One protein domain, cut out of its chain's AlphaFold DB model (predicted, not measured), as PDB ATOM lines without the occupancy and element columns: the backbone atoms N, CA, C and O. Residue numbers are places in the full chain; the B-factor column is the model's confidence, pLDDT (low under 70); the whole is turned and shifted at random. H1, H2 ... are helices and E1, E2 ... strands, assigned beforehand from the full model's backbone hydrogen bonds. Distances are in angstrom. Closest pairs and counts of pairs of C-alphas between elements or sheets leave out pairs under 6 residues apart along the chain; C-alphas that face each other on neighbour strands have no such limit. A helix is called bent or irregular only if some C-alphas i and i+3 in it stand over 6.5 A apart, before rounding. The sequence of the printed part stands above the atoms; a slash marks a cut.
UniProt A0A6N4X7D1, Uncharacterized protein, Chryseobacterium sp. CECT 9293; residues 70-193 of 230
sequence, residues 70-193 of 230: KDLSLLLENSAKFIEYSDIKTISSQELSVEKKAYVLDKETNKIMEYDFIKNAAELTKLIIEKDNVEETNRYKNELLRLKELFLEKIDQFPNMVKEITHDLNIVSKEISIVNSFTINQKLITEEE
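What this domain is: This is residues 70 to 193 of the 230 residues of an uncharacterized protein of Chryseobacterium sp. CECT 9293 (UniProt A0A6N4X7D1). A small, strongly twisted sheet of three strands has the short helix H1 over one face and a bundle of three helices, H2, H3 and H4, over the other; H2 and H3 are next to the sheet and the long H4 packs on them on the side away from it. The end of H4, residues 188 to 193, sticks out. The printed part has 124 residues, with four named helices and three named strands in the order H1 E1 E2 E3 H2 H3 H4; the sheet order is E1 - E2 - E3, antiparallel, and the class is mixed, helices and strands. It is compact, with a radius of gyration of the C-alphas of 15.8 A, and only just elongated, spanning 52 by 33 by 19 A.

Where its parts are: E2, residues 98 to 106, is 24.9 A long. Its neighbours are E1, residues 84 to 90, 19.5 A, and E3, residues 111 to 116, 16.3 A. H1 is residues 72 to 79, beginning at C-alpha 72 (138.944, 183.575, 180.142). H2 is residues 121 to 130, and H3, residues 134 to 157, is 34.9 A long. H4, residues 159 to 193, is 50.1 A long and ends at C-alpha 193 (160.956, 149.647, 174.492). H4 is irregular, with C-alphas 160 and 163 being 7.8 A apart, and has a kink of 37 degrees near residue 166.

How they stand to each other: E1, E2 and E3 form a meander, each strand the antiparallel neighbour of the one before. In the hairpin of E1 and E2, N 88 and O 99 are 2.7 A apart; in that of E2 and E3, N 102 and O 115 are 2.8 A apart, both within hydrogen-bond range. The arrangement has three layers, helices on both faces of a sheet: H2 and H3 on one face, H1 on the opposite face. H1 lies over E2 at a height over the sheet of 7.9 A; its closest C-alphas to E2 are those of Ser 79 and Val 104, 5.8 A. H3 lies over E1 and E2, along the strands, at 15 degrees to E2 on the local plane. H2, H3 and H4 form an up and down bundle, each running against the one before. H2 and H3 touch, with closest C-alphas Ile 128 and Thr 137 at 6.1 A. H3 and H4 touch at a shallow tilt of 22 degrees, opposite ways, with closest C-alphas Ile 155 and Val 162 at 5.3 A. H4 is not on the sheet. Every O i to N i+4 pair is within hydrogen-bond range in H1 and H2, 19 of 20 in H3 and 29 of 31 in H4.

The domain as a whole: The C-alphas of Gln 94 and Glu 193, the two farthest apart, are 54.1 A apart. The printed part has no cut and no long link. Mean pLDDT of the printed part is 83.0; residues 92 to 97 and 185 to 193 are under 70.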
ATOM      1  N   LYS A  70     143.857 186.282 175.600       91.25
ATOM      2  CA  LYS A  70     142.765 185.341 175.314       91.25
ATOM      3  C   LYS A  70     141.611 185.491 176.304       91.25
ATOM      4  O   LYS A  70     141.826 185.809 177.472       91.25
ATOM      5  N   ASP A  71     140.406 185.171 175.839       90.81
ATOM      6  CA  ASP A  71     139.200 185.169 176.669       90.81
ATOM      7  C   ASP A  71     139.273 184.087 177.753       90.81
ATOM      8  O   ASP A  71     139.590 182.922 177.479       90.81
ATOM      9  N   LEU A  72     138.930 184.463 178.985       90.88
ATOM     10  CA  LEU A  72     138.944 183.575 180.142       90.88
ATOM     11  C   LEU A  72     138.059 182.345 179.927       90.88
ATOM     12  O   LEU A  72     138.504 181.235 180.195       90.88
ATOM     13  N   SER A  73     136.848 182.501 179.395       90.19
ATOM     14  CA  SER A  73     135.949 181.373 179.127       90.19
ATOM     15  C   SER A  73     136.576 180.342 178.186       90.19
ATOM     16  O   SER A  73     136.492 179.141 178.446       90.19
ATOM     17  N   LEU A  74     137.275 180.798 177.139       91.00
ATOM     18  CA  LEU A  74     137.965 179.916 176.197       91.00
ATOM     19  C   LEU A  74     139.163 179.220 176.852       91.00
ATOM     20  O   LEU A  74     139.373 178.024 176.645       91.00
ATOM     21  N   LEU A  75     139.934 179.957 177.660       90.44
ATOM     22  CA  LEU A  75     141.027 179.392 178.449       90.44
ATOM     23  C   LEU A  75     140.504 178.288 179.365       90.44
ATOM     24  O   LEU A  75     141.075 177.202 179.387       90.44
ATOM     25  N   LEU A  76     139.398 178.528 180.070       90.25
ATOM     26  CA  LEU A  76     138.819 177.563 180.996       90.25
ATOM     27  C   LEU A  76     138.264 176.324 180.274       90.25
ATOM     28  O   LEU A  76     138.516 175.200 180.708       90.25
ATOM     29  N   GLU A  77     137.560 176.497 179.155       90.56
ATOM     30  CA  GLU A  77     137.026 175.377 178.369       90.56
ATOM     31  C   GLU A  77     138.145 174.467 177.841       90.56
ATOM     32  O   GLU A  77     138.095 173.242 177.989       90.56
ATOM     33  N   ASN A  78     139.189 175.062 177.264       89.75
ATOM     34  CA  ASN A  78     140.316 174.316 176.709       89.75
ATOM     35  C   ASN A  78     141.191 173.688 177.806       89.75
ATOM     36  O   ASN A  78     141.688 172.572 177.623       89.75
ATOM     37  N   SER A  79     141.287 174.344 178.972       88.75
ATOM     38  CA  SER A  79     142.023 173.850 180.149       88.75
ATOM     39  C   SER A  79     141.500 172.522 180.691       88.75
ATOM     40  O   SER A  79     142.209 171.804 181.398       88.75
ATOM     41  N   ALA A  80     140.255 172.171 180.358       84.31
ATOM     42  CA  ALA A  80     139.676 170.880 180.705       84.31
ATOM     43  C   ALA A  80     140.331 169.709 179.948       84.31
ATOM     44  O   ALA A  80     140.251 168.567 180.399       84.31
ATOM     45  N   LYS A  81     140.962 169.977 178.796       84.44
ATOM     46  CA  LYS A  81     141.575 168.961 177.925       84.44
ATOM     47  C   LYS A  81     143.098 169.016 177.966       84.44
ATOM     48  O   LYS A  81     143.743 167.979 178.098       84.44
ATOM     49  N   PHE A  82     143.658 170.216 177.881       84.94
ATOM     50  CA  PHE A  82     145.096 170.461 177.820       84.94
ATOM     51  C   PHE A  82     145.474 171.618 178.728       84.94
ATOM     52  O   PHE A  82     144.593 172.300 179.230       84.94
ATOM     53  N   ILE A  83     146.759 171.862 178.954       88.25
ATOM     54  CA  ILE A  83     147.163 173.072 179.665       88.25
ATOM     55  C   ILE A  83     147.111 174.242 178.692       88.25
ATOM     56  O   ILE A  83     147.680 174.192 177.597       88.25
ATOM     57  N   GLU A  84     146.417 175.297 179.104       92.44
ATOM     58  CA  GLU A  84     146.331 176.529 178.335       92.44
ATOM     59  C   GLU A  84     147.227 177.614 178.903       92.44
ATOM     60  O   GLU A  84     147.469 177.700 180.106       92.44
ATOM     61  N   TYR A  85     147.694 178.467 178.001       91.56
ATOM     62  CA  TYR A  85     148.646 179.523 178.301       91.56
ATOM     63  C   TYR A  85     148.097 180.861 177.832       91.56
ATOM     64  O   TYR A  85     147.523 180.945 176.740       91.56
ATOM     65  N   SER A  86     148.288 181.889 178.651       91.06
ATOM     66  CA  SER A  86     147.866 183.255 178.357       91.06
ATOM     67  C   SER A  86     148.942 184.237 178.787       91.06
ATOM     68  O   SER A  86     149.556 184.077 179.848       91.06
ATOM     69  N   ASP A  87     149.134 185.253 177.960       89.06
ATOM     70  CA  ASP A  87     149.947 186.412 178.279       89.06
ATOM     71  C   ASP A  87     149.045 187.486 178.894       89.06
ATOM     72  O   ASP A  87     148.014 187.869 178.339       89.06
ATOM     73  N   ILE A  88     149.443 187.966 180.067       88.25
ATOM     74  CA  ILE A  88     148.750 188.986 180.839       88.25
ATOM     75  C   ILE A  88     149.607 190.240 180.852       88.25
ATOM     76  O   ILE A  88     150.716 190.262 181.381       88.25
ATOM     77  N   LYS A  89     149.078 191.312 180.279       87.62
ATOM     78  CA  LYS A  89     149.743 192.603 180.190       87.62
ATOM     79  C   LYS A  89     149.235 193.536 181.277       87.62
ATOM     80  O   LYS A  89     148.036 193.788 181.357       87.62
ATOM     81  N   THR A  90     150.135 194.119 182.057       84.94
ATOM     82  CA  THR A  90     149.772 195.185 182.999       84.94
ATOM     83  C   THR A  90     149.732 196.529 182.273       84.94
ATOM     84  O   THR A  90     150.698 196.923 181.621       84.94
ATOM     85  N   ILE A  91     148.613 197.247 182.380       78.12
ATOM     86  CA  ILE A  91     148.382 198.550 181.730       78.12
ATOM     87  C   ILE A  91     148.721 199.720 182.672       78.12
ATOM     88  O   ILE A  91     149.005 200.827 182.218       78.12
ATOM     89  N   SER A  92     148.707 199.498 183.989       63.66
ATOM     90  CA  SER A  92     148.891 200.553 184.998       63.66
ATOM     91  C   SER A  92     150.343 201.017 185.192       63.66
ATOM     92  O   SER A  92     150.553 202.071 185.794       63.66
ATOM     93  N   SER A  93     151.341 200.287 184.682       55.50
ATOM     94  CA  SER A  93     152.762 200.652 184.758       55.50
ATOM     95  C   SER A  93     153.263 201.255 183.442       55.50
ATOM     96  O   SER A  93     152.933 200.786 182.359       55.50
ATOM     97  N   GLN A  94     154.122 202.276 183.528       53.59
ATOM     98  CA  GLN A  94     154.850 202.844 182.376       53.59
ATOM     99  C   GLN A  94     155.808 201.831 181.713       53.59
ATOM    100  O   GLN A  94     156.345 202.093 180.639       53.59
ATOM    101  N   GLU A  95     155.984 200.663 182.330       57.09
ATOM    102  CA  GLU A  95     156.736 199.521 181.829       57.09
ATOM    103  C   GLU A  95     155.762 198.412 181.415       57.09
ATOM    104  O   GLU A  95     154.851 198.050 182.165       57.09
ATOM    105  N   LEU A  96     155.953 197.861 180.214       55.31
ATOM    106  CA  LEU A  96     155.183 196.728 179.705       55.31
ATOM    107  C   LEU A  96     155.591 195.454 180.476       55.31
ATOM    108  O   LEU A  96     156.450 194.678 180.038       55.31
ATOM    109  N   SER A  97     155.006 195.221 181.652       67.06
ATOM    110  CA  SER A  97     155.113 193.922 182.321       67.06
ATOM    111  C   SER A  97     154.133 192.962 181.646       67.06
ATOM    112  O   SER A  97     152.930 193.206 181.573       67.06
ATOM    113  N   VAL A  98     154.694 191.913 181.050       75.06
ATOM    114  CA  VAL A  98     153.942 190.812 180.445       75.06
ATOM    115  C   VAL A  98     154.224 189.627 181.345       75.06
ATOM    116  O   VAL A  98     155.373 189.193 181.431       75.06
ATOM    117  N   GLU A  99     153.206 189.184 182.065       84.19
ATOM    118  CA  GLU A  99     153.225 187.966 182.862       84.19
ATOM    119  C   GLU A  99     152.676 186.822 182.012       84.19
ATOM    120  O   GLU A  99     151.711 187.007 181.277       84.19
ATOM    121  N   LYS A 100     153.247 185.624 182.126       89.50
ATOM    122  CA  LYS A 100     152.695 184.430 181.480       89.50
ATOM    123  C   LYS A 100     152.024 183.556 182.535       89.50
ATOM    124  O   LYS A 100     152.629 183.264 183.571       89.50
ATOM    125  N   LYS A 101     150.780 183.139 182.284       91.88
ATOM    126  CA  LYS A 101     150.018 182.234 183.159       91.88
ATOM    127  C   LYS A 101     149.700 180.919 182.462       91.88
ATOM    128  O   LYS A 101     149.471 180.892 181.253       91.88
ATOM    129  N   ALA A 102     149.658 179.847 183.245       91.81
ATOM    130  CA  ALA A 102     149.161 178.537 182.849       91.81
ATOM    131  C   ALA A 102     147.848 178.233 183.572       91.81
ATOM    132  O   ALA A 102     147.732 178.459 184.775       91.81
ATOM    133  N   TYR A 103     146.888 177.670 182.851       92.31
ATOM    134  CA  TYR A 103     145.617 177.206 183.388       92.31
ATOM    135  C   TYR A 103     145.605 175.683 183.324       92.31
ATOM    136  O   TYR A 103     145.707 175.082 182.253       92.31
ATOM    137  N   VAL A 104     145.550 175.053 184.495       91.12
ATOM    138  CA  VAL A 104     145.704 173.603 184.642       91.12
ATOM    139  C   VAL A 104     144.499 173.049 185.385       91.12
ATOM    140  O   VAL A 104     144.205 173.486 186.496       91.12
ATOM    141  N   LEU A 105     143.820 172.058 184.803       88.94
ATOM    142  CA  LEU A 105     142.810 171.290 185.526       88.94
ATOM    143  C   LEU A 105     143.478 170.443 186.615       88.94
ATOM    144  O   LEU A 105     144.227 169.505 186.318       88.94
ATOM    145  N   ASP A 106     143.172 170.766 187.863       86.38
ATOM    146  CA  ASP A 106     143.491 169.938 189.013       86.38
ATOM    147  C   ASP A 106     142.536 168.737 189.057       86.38
ATOM    148  O   ASP A 106     141.315 168.889 189.132       86.38
ATOM    149  N   LYS A 107     143.104 167.527 189.001       80.88
ATOM    150  CA  LYS A 107     142.345 166.270 189.003       80.88
ATOM    151  C   LYS A 107     141.710 165.971 190.360       80.88
ATOM    152  O   LYS A 107     140.716 165.251 190.395       80.88
ATOM    153  N   GLU A 108     142.265 166.490 191.453       82.12
ATOM    154  CA  GLU A 108     141.757 166.215 192.799       82.12
ATOM    155  C   GLU A 108     140.505 167.038 193.095       82.12
ATOM    156  O   GLU A 108     139.502 166.516 193.582       82.12
ATOM    157  N   THR A 109     140.541 168.331 192.769       85.81
ATOM    158  CA  THR A 109     139.428 169.250 193.038       85.81
ATOM    159  C   THR A 109     138.483 169.436 191.852       85.81
ATOM    160  O   THR A 109     137.408 170.019 192.019       85.81
ATOM    161  N   ASN A 110     138.859 168.940 190.666       83.94
ATOM    162  CA  ASN A 110     138.190 169.178 189.383       83.94
ATOM    163  C   ASN A 110     137.990 170.678 189.091       83.94
ATOM    164  O   ASN A 110     136.983 171.091 188.512       83.94
ATOM    165  N   LYS A 111     138.940 171.503 189.543       88.81
ATOM    166  CA  LYS A 111     138.961 172.954 189.340       88.81
ATOM    167  C   LYS A 111     140.144 173.342 188.474       88.81
ATOM    168  O   LYS A 111     141.184 172.693 188.490       88.81
ATOM    169  N   ILE A 112     139.983 174.423 187.726       88.00
ATOM    170  CA  ILE A 112     141.061 174.982 186.919       88.00
ATOM    171  C   ILE A 112     141.845 175.945 187.801       88.00
ATOM    172  O   ILE A 112     141.288 176.896 188.347       88.00
ATOM    173  N   MET A 113     143.129 175.655 187.955       89.81
ATOM    174  CA  MET A 113     144.070 176.419 188.754       89.81
ATOM    175  C   MET A 113     144.913 177.308 187.837       89.81
ATOM    176  O   MET A 113     145.385 176.856 186.793       89.81
ATOM    177  N   GLU A 114     145.089 178.567 188.236       90.44
ATOM    178  CA  GLU A 114     145.937 179.550 187.553       90.44
ATOM    179  C   GLU A 114     147.335 179.531 188.190       90.44
ATOM    180  O   GLU A 114     147.476 179.769 189.390       90.44
ATOM    181  N   TYR A 115     148.361 179.255 187.388       90.50
ATOM    182  CA  TYR A 115     149.763 179.207 187.801       90.50
ATOM    183  C   TYR A 115     150.574 180.281 187.087       90.50
ATOM    184  O   TYR A 115     150.437 180.491 185.882       90.50
ATOM    185  N   ASP A 116     151.466 180.937 187.820       91.00
ATOM    186  CA  ASP A 116     152.422 181.882 187.257       91.00
ATOM    187  C   ASP A 116     153.676 181.154 186.755       91.00
ATOM    188  O   ASP A 116     154.257 180.338 187.471       91.00
ATOM    189  N   PHE A 117     154.121 181.464 185.536       88.00
ATOM    190  CA  PHE A 117     155.276 180.797 184.927       88.00
ATOM    191  C   PHE A 117     156.594 180.995 185.671       88.00
ATOM    192  O   PHE A 117     157.499 180.180 185.506       88.00
ATOM    193  N   ILE A 118     156.721 182.068 186.448       87.38
ATOM    194  CA  ILE A 118     157.930 182.391 187.200       87.38
ATOM    195  C   ILE A 118     157.745 182.006 188.663       87.38
ATOM    196  O   ILE A 118     158.541 181.244 189.211       87.38
ATOM    197  N   LYS A 119     156.670 182.478 189.301       89.75
ATOM    198  CA  LYS A 119     156.451 182.247 190.739       89.75
ATOM    199  C   LYS A 119     156.135 180.786 191.045       89.75
ATOM    200  O   LYS A 119     156.565 180.284 192.079       89.75
ATOM    201  N   ASN A 120     155.428 180.101 190.146       91.19
ATOM    202  CA  ASN A 120     155.059 178.693 190.290       91.19
ATOM    203  C   ASN A 120     155.849 177.777 189.345       91.19
ATOM    204  O   ASN A 120     155.419 176.656 189.088       91.19
ATOM    205  N   ALA A 121     157.004 178.223 188.836       87.06
ATOM    206  CA  ALA A 121     157.755 177.509 187.803       87.06
ATOM    207  C   ALA A 121     158.037 176.041 188.180       87.06
ATOM    208  O   ALA A 121     157.729 175.132 187.418       87.06
ATOM    209  N   ALA A 122     158.526 175.801 189.401       88.12
ATOM    210  CA  ALA A 122     158.844 174.456 189.881       88.12
ATOM    211  C   ALA A 122     157.603 173.556 190.047       88.12
ATOM    212  O   ALA A 122     157.654 172.364 189.739       88.12
ATOM    213  N   GLU A 123     156.489 174.113 190.533       89.31
ATOM    214  CA  GLU A 123     155.222 173.385 190.688       89.31
ATOM    215  C   GLU A 123     154.654 173.013 189.318       89.31
ATOM    216  O   GLU A 123     154.278 171.864 189.090       89.31
ATOM    217  N   LEU A 124     154.670 173.962 188.379       88.75
ATOM    218  CA  LEU A 124     154.194 173.763 187.019       88.75
ATOM    219  C   LEU A 124     155.039 172.720 186.274       88.75
ATOM    220  O   LEU A 124     154.474 171.789 185.707       88.75
ATOM    221  N   THR A 125     156.374 172.804 186.331       87.38
ATOM    222  CA  THR A 125     157.269 171.795 185.737       87.38
ATOM    223  C   THR A 125     156.980 170.405 186.286       87.38
ATOM    224  O   THR A 125     156.891 169.442 185.523       87.38
ATOM    225  N   LYS A 126     156.793 170.285 187.606       87.69
ATOM    226  CA  LYS A 126     156.466 169.009 188.240       87.69
ATOM    227  C   LYS A 126     155.131 168.456 187.729       87.69
ATOM    228  O   LYS A 126     155.092 167.300 187.325       87.69
ATOM    229  N   LEU A 127     154.085 169.283 187.661       87.25
ATOM    230  CA  LEU A 127     152.775 168.887 187.126       87.25
ATOM    231  C   LEU A 127     152.848 168.434 185.659       87.25
ATOM    232  O   LEU A 127     152.160 167.493 185.266       87.25
ATOM    233  N   ILE A 128     153.677 169.092 184.842       86.38
ATOM    234  CA  ILE A 128     153.897 168.723 183.436       86.38
ATOM    235  C   ILE A 128     154.594 167.364 183.326       86.38
ATOM    236  O   ILE A 128     154.159 166.515 182.550       86.38
ATOM    237  N   ILE A 129     155.641 167.148 184.123       84.94
ATOM    238  CA  ILE A 129     156.398 165.893 184.156       84.94
ATOM    239  C   ILE A 129     155.517 164.740 184.656       84.94
ATOM    240  O   ILE A 129     155.495 163.678 184.045       84.94
ATOM    241  N   GLU A 130     154.736 164.956 185.717       85.50
ATOM    242  CA  GLU A 130     153.813 163.958 186.277       85.50
ATOM    243  C   GLU A 130     152.674 163.585 185.323       85.50
ATOM    244  O   GLU A 130     152.146 162.475 185.394       85.50
ATOM    245  N   LYS A 131     152.283 164.490 184.416       82.50
ATOM    246  CA  LYS A 131     151.314 164.179 183.357       82.50
ATOM    247  C   LYS A 131     151.861 163.190 182.324       82.50
ATOM    248  O   LYS A 131     151.042 162.624 181.604       82.50
ATOM    249  N   ASP A 132     153.185 163.021 182.241       80.19
ATOM    250  CA  ASP A 132     153.899 162.110 181.333       80.19
ATOM    251  C   ASP A 132     153.392 162.166 179.879       80.19
ATOM    252  O   ASP A 132     153.280 161.170 179.171       80.19
ATOM    253  N   ASN A 133     153.030 163.369 179.422       83.19
ATOM    254  CA  ASN A 133     152.530 163.605 178.073       83.19
ATOM    255  C   ASN A 133     153.587 164.369 177.269       83.19
ATOM    256  O   ASN A 133     153.921 165.517 177.579       83.19
ATOM    257  N   VAL A 134     154.104 163.726 176.221       82.19
ATOM    258  CA  VAL A 134     155.164 164.267 175.358       82.19
ATOM    259  C   VAL A 134     154.723 165.551 174.648       82.19
ATOM    260  O   VAL A 134     155.513 166.486 174.516       82.19
ATOM    261  N   GLU A 135     153.467 165.630 174.208       84.88
ATOM    262  CA  GLU A 135     152.928 166.814 173.535       84.88
ATOM    263  C   GLU A 135     152.851 168.005 174.498       84.88
ATOM    264  O   GLU A 135     153.375 169.077 174.194       84.88
ATOM    265  N   GLU A 136     152.309 167.800 175.699       86.06
ATOM    266  CA  GLU A 136     152.222 168.843 176.731       86.06
ATOM    267  C   GLU A 136     153.608 169.287 177.218       86.06
ATOM    268  O   GLU A 136     153.856 170.482 177.380       86.06
ATOM    269  N   THR A 137     154.543 168.343 177.365       86.06
ATOM    270  CA  THR A 137     155.938 168.631 177.728       86.06
ATOM    271  C   THR A 137     156.613 169.507 176.672       86.06
ATOM    272  O   THR A 137     157.278 170.490 177.004       86.06
ATOM    273  N   ASN A 138     156.406 169.203 175.386       86.50
ATOM    274  CA  ASN A 138     156.942 170.006 174.288       86.50
ATOM    275  C   ASN A 138     156.280 171.389 174.200       86.50
ATOM    276  O   ASN A 138     156.978 172.381 173.983       86.50
ATOM    277  N   ARG A 139     154.958 171.482 174.400       88.56
ATOM    278  CA  ARG A 139     154.239 172.768 174.449       88.56
ATOM    279  C   ARG A 139     154.772 173.645 175.579       88.56
ATOM    280  O   ARG A 139     155.146 174.786 175.324       88.56
ATOM    281  N   TYR A 140     154.888 173.094 176.785       89.69
ATOM    282  CA  TYR A 140     155.430 173.805 177.940       89.69
ATOM    283  C   TYR A 140     156.867 174.283 177.702       89.69
ATOM    284  O   TYR A 140     157.186 175.452 177.923       89.69
ATOM    285  N   LYS A 141     157.725 173.413 177.157       88.81
ATOM    286  CA  LYS A 141     159.097 173.769 176.776       88.81
ATOM    287  C   LYS A 141     159.142 174.941 175.792       88.81
ATOM    288  O   LYS A 141     159.966 175.838 175.959       88.81
ATOM    289  N   ASN A 142     158.283 174.941 174.774       89.50
ATOM    290  CA  ASN A 142     158.230 176.024 173.793       89.50
ATOM    291  C   ASN A 142     157.794 177.349 174.433       89.50
ATOM    292  O   ASN A 142     158.359 178.392 174.112       89.50
ATOM    293  N   GLU A 143     156.848 177.317 175.374       89.94
ATOM    294  CA  GLU A 143     156.442 178.510 176.122       89.94
ATOM    295  C   GLU A 143     157.561 179.046 177.028       89.94
ATOM    296  O   GLU A 143     157.777 180.258 177.074       89.94
ATOM    297  N   LEU A 144     158.336 178.169 177.679       89.69
ATOM    298  CA  LEU A 144     159.525 178.574 178.440       89.69
ATOM    299  C   LEU A 144     160.599 179.211 177.544       89.69
ATOM    300  O   LEU A 144     161.226 180.194 177.938       89.69
ATOM    301  N   LEU A 145     160.813 178.683 176.333       89.12
ATOM    302  CA  LEU A 145     161.760 179.256 175.370       89.12
ATOM    303  C   LEU A 145     161.318 180.642 174.887       89.12
ATOM    304  O   LEU A 145     162.130 181.563 174.888       89.12
ATOM    305  N   ARG A 146     160.030 180.820 174.570       89.44
ATOM    306  CA  ARG A 146     159.463 182.135 174.224       89.44
ATOM    307  C   ARG A 146     159.627 183.144 175.358       89.44
ATOM    308  O   ARG A 146     159.990 184.291 175.120       89.44
ATOM    309  N   LEU A 147     159.389 182.719 176.601       87.88
ATOM    310  CA  LEU A 147     159.549 183.584 177.769       87.88
ATOM    311  C   LEU A 147     161.016 183.983 177.985       87.88
ATOM    312  O   LEU A 147     161.312 185.133 178.298       87.88
ATOM    313  N   LYS A 148     161.944 183.049 177.751       88.62
ATOM    314  CA  LYS A 148     163.383 183.317 177.761       88.62
ATOM    315  C   LYS A 148     163.778 184.364 176.713       88.62
ATOM    316  O   LYS A 148     164.530 185.276 177.045       88.62
ATOM    317  N   GLU A 149     163.291 184.239 175.480       88.31
ATOM    318  CA  GLU A 149     163.544 185.215 174.407       88.31
ATOM    319  C   GLU A 149     163.015 186.603 174.786       88.31
ATOM    320  O   GLU A 149     163.764 187.578 174.734       88.31
ATOM    321  N   LEU A 150     161.784 186.675 175.303       86.62
ATOM    322  CA  LEU A 150     161.180 187.925 175.770       86.62
ATOM    323  C   LEU A 150     162.018 188.608 176.868       86.62
ATOM    324  O   LEU A 150     162.160 189.830 176.873       86.62
ATOM    325  N   PHE A 151     162.581 187.848 177.809       85.50
ATOM    326  CA  PHE A 151     163.445 188.411 178.850       85.50
ATOM    327  C   PHE A 151     164.765 188.951 178.309       85.50
ATOM    328  O   PHE A 151     165.211 190.004 178.760       85.50
ATOM    329  N   LEU A 152     165.374 188.274 177.335       84.69
ATOM    330  CA  LEU A 152     166.595 188.767 176.697       84.69
ATOM    331  C   LEU A 152     166.340 190.096 175.976       84.69
ATOM    332  O   LEU A 152     167.094 191.043 176.179       84.69
ATOM    333  N   GLU A 153     165.232 190.207 175.242       85.38
ATOM    334  CA  GLU A 153     164.834 191.467 174.601       85.38
ATOM    335  C   GLU A 153     164.584 192.588 175.622       85.38
ATOM    336  O   GLU A 153     164.965 193.740 175.405       85.38
ATOM    337  N   LYS A 154     163.970 192.266 176.768       81.56
ATOM    338  CA  LYS A 154     163.694 193.254 177.820       81.56
ATOM    339  C   LYS A 154     164.945 193.732 178.554       81.56
ATOM    340  O   LYS A 154     164.958 194.885 178.975       81.56
ATOM    341  N   ILE A 155     165.982 192.904 178.705       81.56
ATOM    342  CA  ILE A 155     167.262 193.323 179.310       81.56
ATOM    343  C   ILE A 155     167.883 194.471 178.510       81.56
ATOM    344  O   ILE A 155     168.358 195.440 179.103       81.56
ATOM    345  N   ASP A 156     167.819 194.388 177.181       78.50
ATOM    346  CA  ASP A 156     168.355 195.420 176.292       78.50
ATOM    347  C   ASP A 156     167.514 196.705 176.323       78.50
ATOM    348  O   ASP A 156     168.046 197.812 176.225       78.50
ATOM    349  N   GLN A 157     166.194 196.574 176.483       80.12
ATOM    350  CA  GLN A 157     165.259 197.705 176.471       80.12
ATOM    351  C   GLN A 157     165.132 198.420 177.825       80.12
ATOM    352  O   GLN A 157     164.862 199.622 177.857       80.12
ATOM    353  N   PHE A 158     165.331 197.712 178.942       78.12
ATOM    354  CA  PHE A 158     165.073 198.216 180.294       78.12
ATOM    355  C   PHE A 158     166.271 197.979 181.232       78.12
ATOM    356  O   PHE A 158     166.218 197.114 182.112       78.12
ATOM    357  N   PRO A 159     167.343 198.794 181.129       76.19
ATOM    358  CA  PRO A 159     168.556 198.637 181.940       76.19
ATOM    359  C   PRO A 159     168.299 198.717 183.457       76.19
ATOM    360  O   PRO A 159     169.035 198.134 184.253       76.19
ATOM    361  N   ASN A 160     167.227 199.399 183.869       79.38
ATOM    362  CA  ASN A 160     166.849 199.558 185.276       79.38
ATOM    363  C   ASN A 160     166.241 198.282 185.889       79.38
ATOM    364  O   ASN A 160     166.304 198.112 187.104       79.38
ATOM    365  N   MET A 161     165.710 197.371 185.064       76.19
ATOM    366  CA  MET A 161     165.059 196.124 185.493       76.19
ATOM    367  C   MET A 161     165.953 194.884 185.331       76.19
ATOM    368  O   MET A 161     165.542 193.770 185.649       76.19
ATOM    369  N   VAL A 162     167.194 195.046 184.858       81.06
ATOM    370  CA  VAL A 162     168.087 193.930 184.483       81.06
ATOM    371  C   VAL A 162     168.268 192.910 185.601       81.06
ATOM    372  O   VAL A 162     168.316 191.714 185.327       81.06
ATOM    373  N   LYS A 163     168.355 193.345 186.863       85.31
ATOM    374  CA  LYS A 163     168.521 192.427 188.002       85.31
ATOM    375  C   LYS A 163     167.321 191.497 188.180       85.31
ATOM    376  O   LYS A 163     167.519 190.305 188.395       85.31
ATOM    377  N   GLU A 164     166.115 192.046 188.083       83.56
ATOM    378  CA  GLU A 164     164.859 191.301 188.212       83.56
ATOM    379  C   GLU A 164     164.689 190.365 187.016       83.56
ATOM    380  O   GLU A 164     164.544 189.159 187.194       83.56
ATOM    381  N   ILE A 165     164.887 190.878 185.799       82.12
ATOM    382  CA  ILE A 165     164.786 190.066 184.581       82.12
ATOM    383  C   ILE A 165     165.830 188.936 184.574       82.12
ATOM    384  O   ILE A 165     165.529 187.816 184.174       82.12
ATOM    385  N   THR A 166     167.053 189.183 185.059       85.56
ATOM    386  CA  THR A 166     168.095 188.144 185.174       85.56
ATOM    387  C   THR A 166     167.712 187.068 186.189       85.56
ATOM    388  O   THR A 166     168.003 185.889 185.981       85.56
ATOM    389  N   HIS A 167     167.072 187.450 187.296       88.69
ATOM    390  CA  HIS A 167     166.567 186.492 188.273       88.69
ATOM    391  C   HIS A 167     165.510 185.576 187.644       88.69
ATOM    392  O   HIS A 167     165.660 184.352 187.691       88.69
ATOM    393  N   ASP A 168     164.520 186.160 186.973       86.25
ATOM    394  CA  ASP A 168     163.440 185.419 186.316       86.25
ATOM    395  C   ASP A 168     163.976 184.537 185.175       86.25
ATOM    396  O   ASP A 168     163.598 183.371 185.035       86.25
ATOM    397  N   LEU A 169     164.948 185.041 184.410       88.06
ATOM    398  CA  LEU A 169     165.652 184.296 183.365       88.06
ATOM    399  C   LEU A 169     166.379 183.058 183.910       88.06
ATOM    400  O   LEU A 169     166.401 182.013 183.251       88.06
ATOM    401  N   ASN A 170     166.979 183.156 185.099       88.38
ATOM    402  CA  ASN A 170     167.643 182.025 185.747       88.38
ATOM    403  C   ASN A 170     166.636 180.951 186.170       88.38
ATOM    404  O   ASN A 170     166.919 179.764 185.992       88.38
ATOM    405  N   ILE A 171     165.463 181.353 186.672       88.62
ATOM    406  CA  ILE A 171     164.362 180.429 186.987       88.62
ATOM    407  C   ILE A 171     163.944 179.689 185.713       88.62
ATOM    408  O   ILE A 171     164.031 178.462 185.661       88.62
ATOM    409  N   VAL A 172     163.608 180.421 184.647       87.69
ATOM    410  CA  VAL A 172     163.193 179.828 183.364       87.69
ATOM    411  C   VAL A 172     164.269 178.898 182.792       87.69
ATOM    412  O   VAL A 172     163.970 177.791 182.348       87.69
ATOM    413  N   SER A 173     165.540 179.300 182.835       87.31
ATOM    414  CA  SER A 173     166.652 178.489 182.315       87.31
ATOM    415  C   SER A 173     166.856 177.191 183.101       87.31
ATOM    416  O   SER A 173     167.173 176.152 182.509       87.31
ATOM    417  N   LYS A 174     166.655 177.227 184.422       91.69
ATOM    418  CA  LYS A 174     166.692 176.034 185.270       91.69
ATOM    419  C   LYS A 174     165.567 175.070 184.897       91.69
ATOM    420  O   LYS A 174     165.843 173.894 184.671       91.69
ATOM    421  N   GLU A 175     164.340 175.565 184.759       88.69
ATOM    422  CA  GLU A 175     163.193 174.726 184.401       88.69
ATOM    423  C   GLU A 175     163.330 174.120 182.996       88.69
ATOM    424  O   GLU A 175     163.116 172.922 182.823       88.69
ATOM    425  N   ILE A 176     163.822 174.880 182.008       87.31
ATOM    426  CA  ILE A 176     164.150 174.345 180.672       87.31
ATOM    427  C   ILE A 176     165.141 173.179 180.774       87.31
ATOM    428  O   ILE A 176     165.010 172.183 180.062       87.31
ATOM    429  N   SER A 177     166.145 173.294 181.645       86.62
ATOM    430  CA  SER A 177     167.153 172.245 181.832       86.62
ATOM    431  C   SER A 177     166.540 170.978 182.432       86.62
ATOM    432  O   SER A 177     166.828 169.879 181.955       86.62
ATOM    433  N   ILE A 178     165.644 171.128 183.416       87.31
ATOM    434  CA  ILE A 178     164.896 170.018 184.021       87.31
ATOM    435  C   ILE A 178     164.027 169.332 182.962       87.31
ATOM    436  O   ILE A 178     164.166 168.126 182.749       87.31
ATOM    437  N   VAL A 179     163.211 170.096 182.229       85.69
ATOM    438  CA  VAL A 179     162.340 169.564 181.170       85.69
ATOM    439  C   VAL A 179     163.154 168.849 180.090       85.69
ATOM    440  O   VAL A 179     162.811 167.737 179.702       85.69
ATOM    441  N   ASN A 180     164.278 169.422 179.645       84.88
ATOM    442  CA  ASN A 180     165.154 168.780 178.660       84.88
ATOM    443  C   ASN A 180     165.720 167.446 179.154       84.88
ATOM    444  O   ASN A 180     165.732 166.480 178.393       84.88
ATOM    445  N   SER A 181     166.181 167.386 180.408       79.38
ATOM    446  CA  SER A 181     166.700 166.142 180.986       79.38
ATOM    447  C   SER A 181     165.626 165.051 181.031       79.38
ATOM    448  O   SER A 181     165.888 163.906 180.664       79.38
ATOM    449  N   PHE A 182     164.390 165.426 181.364       78.62
ATOM    450  CA  PHE A 182     163.248 164.524 181.359       78.62
ATOM    451  C   PHE A 182     162.881 164.050 179.944       78.62
ATOM    452  O   PHE A 182     162.739 162.850 179.723       78.62
ATOM    453  N   THR A 183     162.819 164.952 178.957       74.75
ATOM    454  CA  THR A 183     162.522 164.585 177.561       74.75
ATOM    455  C   THR A 183     163.571 163.637 176.969       74.75
ATOM    456  O   THR A 183     163.224 162.748 176.194       74.75
ATOM    457  N   ILE A 184     164.856 163.808 177.306       71.75
ATOM    458  CA  ILE A 184     165.921 162.889 176.871       71.75
ATOM    459  C   ILE A 184     165.694 161.499 177.475       71.75
ATOM    460  O   ILE A 184     165.732 160.512 176.745       71.75
ATOM    461  N   ASN A 185     165.391 161.423 178.774       63.62
ATOM    462  CA  ASN A 185     165.120 160.151 179.446       63.62
ATOM    463  C   ASN A 185     163.890 159.437 178.864       63.62
ATOM    464  O   ASN A 185     163.962 158.242 178.600       63.62
ATOM    465  N   GLN A 186     162.798 160.159 178.587       60.28
ATOM    466  CA  GLN A 186     161.620 159.591 177.922       60.28
ATOM    467  C   GLN A 186     161.966 158.996 176.551       60.28
ATOM    468  O   GLN A 186     161.575 157.870 176.258       60.28
ATOM    469  N   LYS A 187     162.733 159.719 175.719       65.81
ATOM    470  CA  LYS A 187     163.152 159.225 174.395       65.81
ATOM    471  C   LYS A 187     163.967 157.939 174.493       65.81
ATOM    472  O   LYS A 187     163.709 157.017 173.728       65.81
ATOM    473  N   LEU A 188     164.903 157.865 175.440       58.84
ATOM    474  CA  LEU A 188     165.713 156.666 175.665       58.84
ATOM    475  C   LEU A 188     164.855 155.471 176.099       58.84
ATOM    476  O   LEU A 188     165.043 154.382 175.570       58.84
ATOM    477  N   ILE A 189     163.875 155.677 176.986       59.97
ATOM    478  CA  ILE A 189     162.945 154.619 177.417       59.97
ATOM    479  C   ILE A 189     162.102 154.127 176.234       59.97
ATOM    480  O   ILE A 189     161.987 152.926 176.020       59.97
ATOM    481  N   THR A 190     161.558 155.035 175.419       59.44
ATOM    482  CA  THR A 190     160.761 154.653 174.241       59.44
ATOM    483  C   THR A 190     161.608 153.932 173.181       59.44
ATOM    484  O   THR A 190     161.137 152.982 172.557       59.44
ATOM    485  N   GLU A 191     162.867 154.342 172.985       57.53
ATOM    486  CA  GLU A 191     163.817 153.667 172.089       57.53
ATOM    487  C   GLU A 191     164.236 152.281 172.614       57.53
ATOM    488  O   GLU A 191     164.363 151.347 171.819       57.53
ATOM    489  N   GLU A 192     164.406 152.111 173.928       51.78
ATOM    490  CA  GLU A 192     164.643 150.807 174.561       51.78
ATOM    491  C   GLU A 192     163.415 149.892 174.475       51.78
ATOM    492  O   GLU A 192     163.563 148.722 174.131       51.78
ATOM    493  N   GLU A 193     162.200 150.406 174.685       52.38
ATOM    494  CA  GLU A 193     160.956 149.647 174.492       52.38
ATOM    495  C   GLU A 193     160.768 149.217 173.029       52.38
ATOM    496  O   GLU A 193     160.357 148.088 172.757       52.38
TER     497      GLU A 193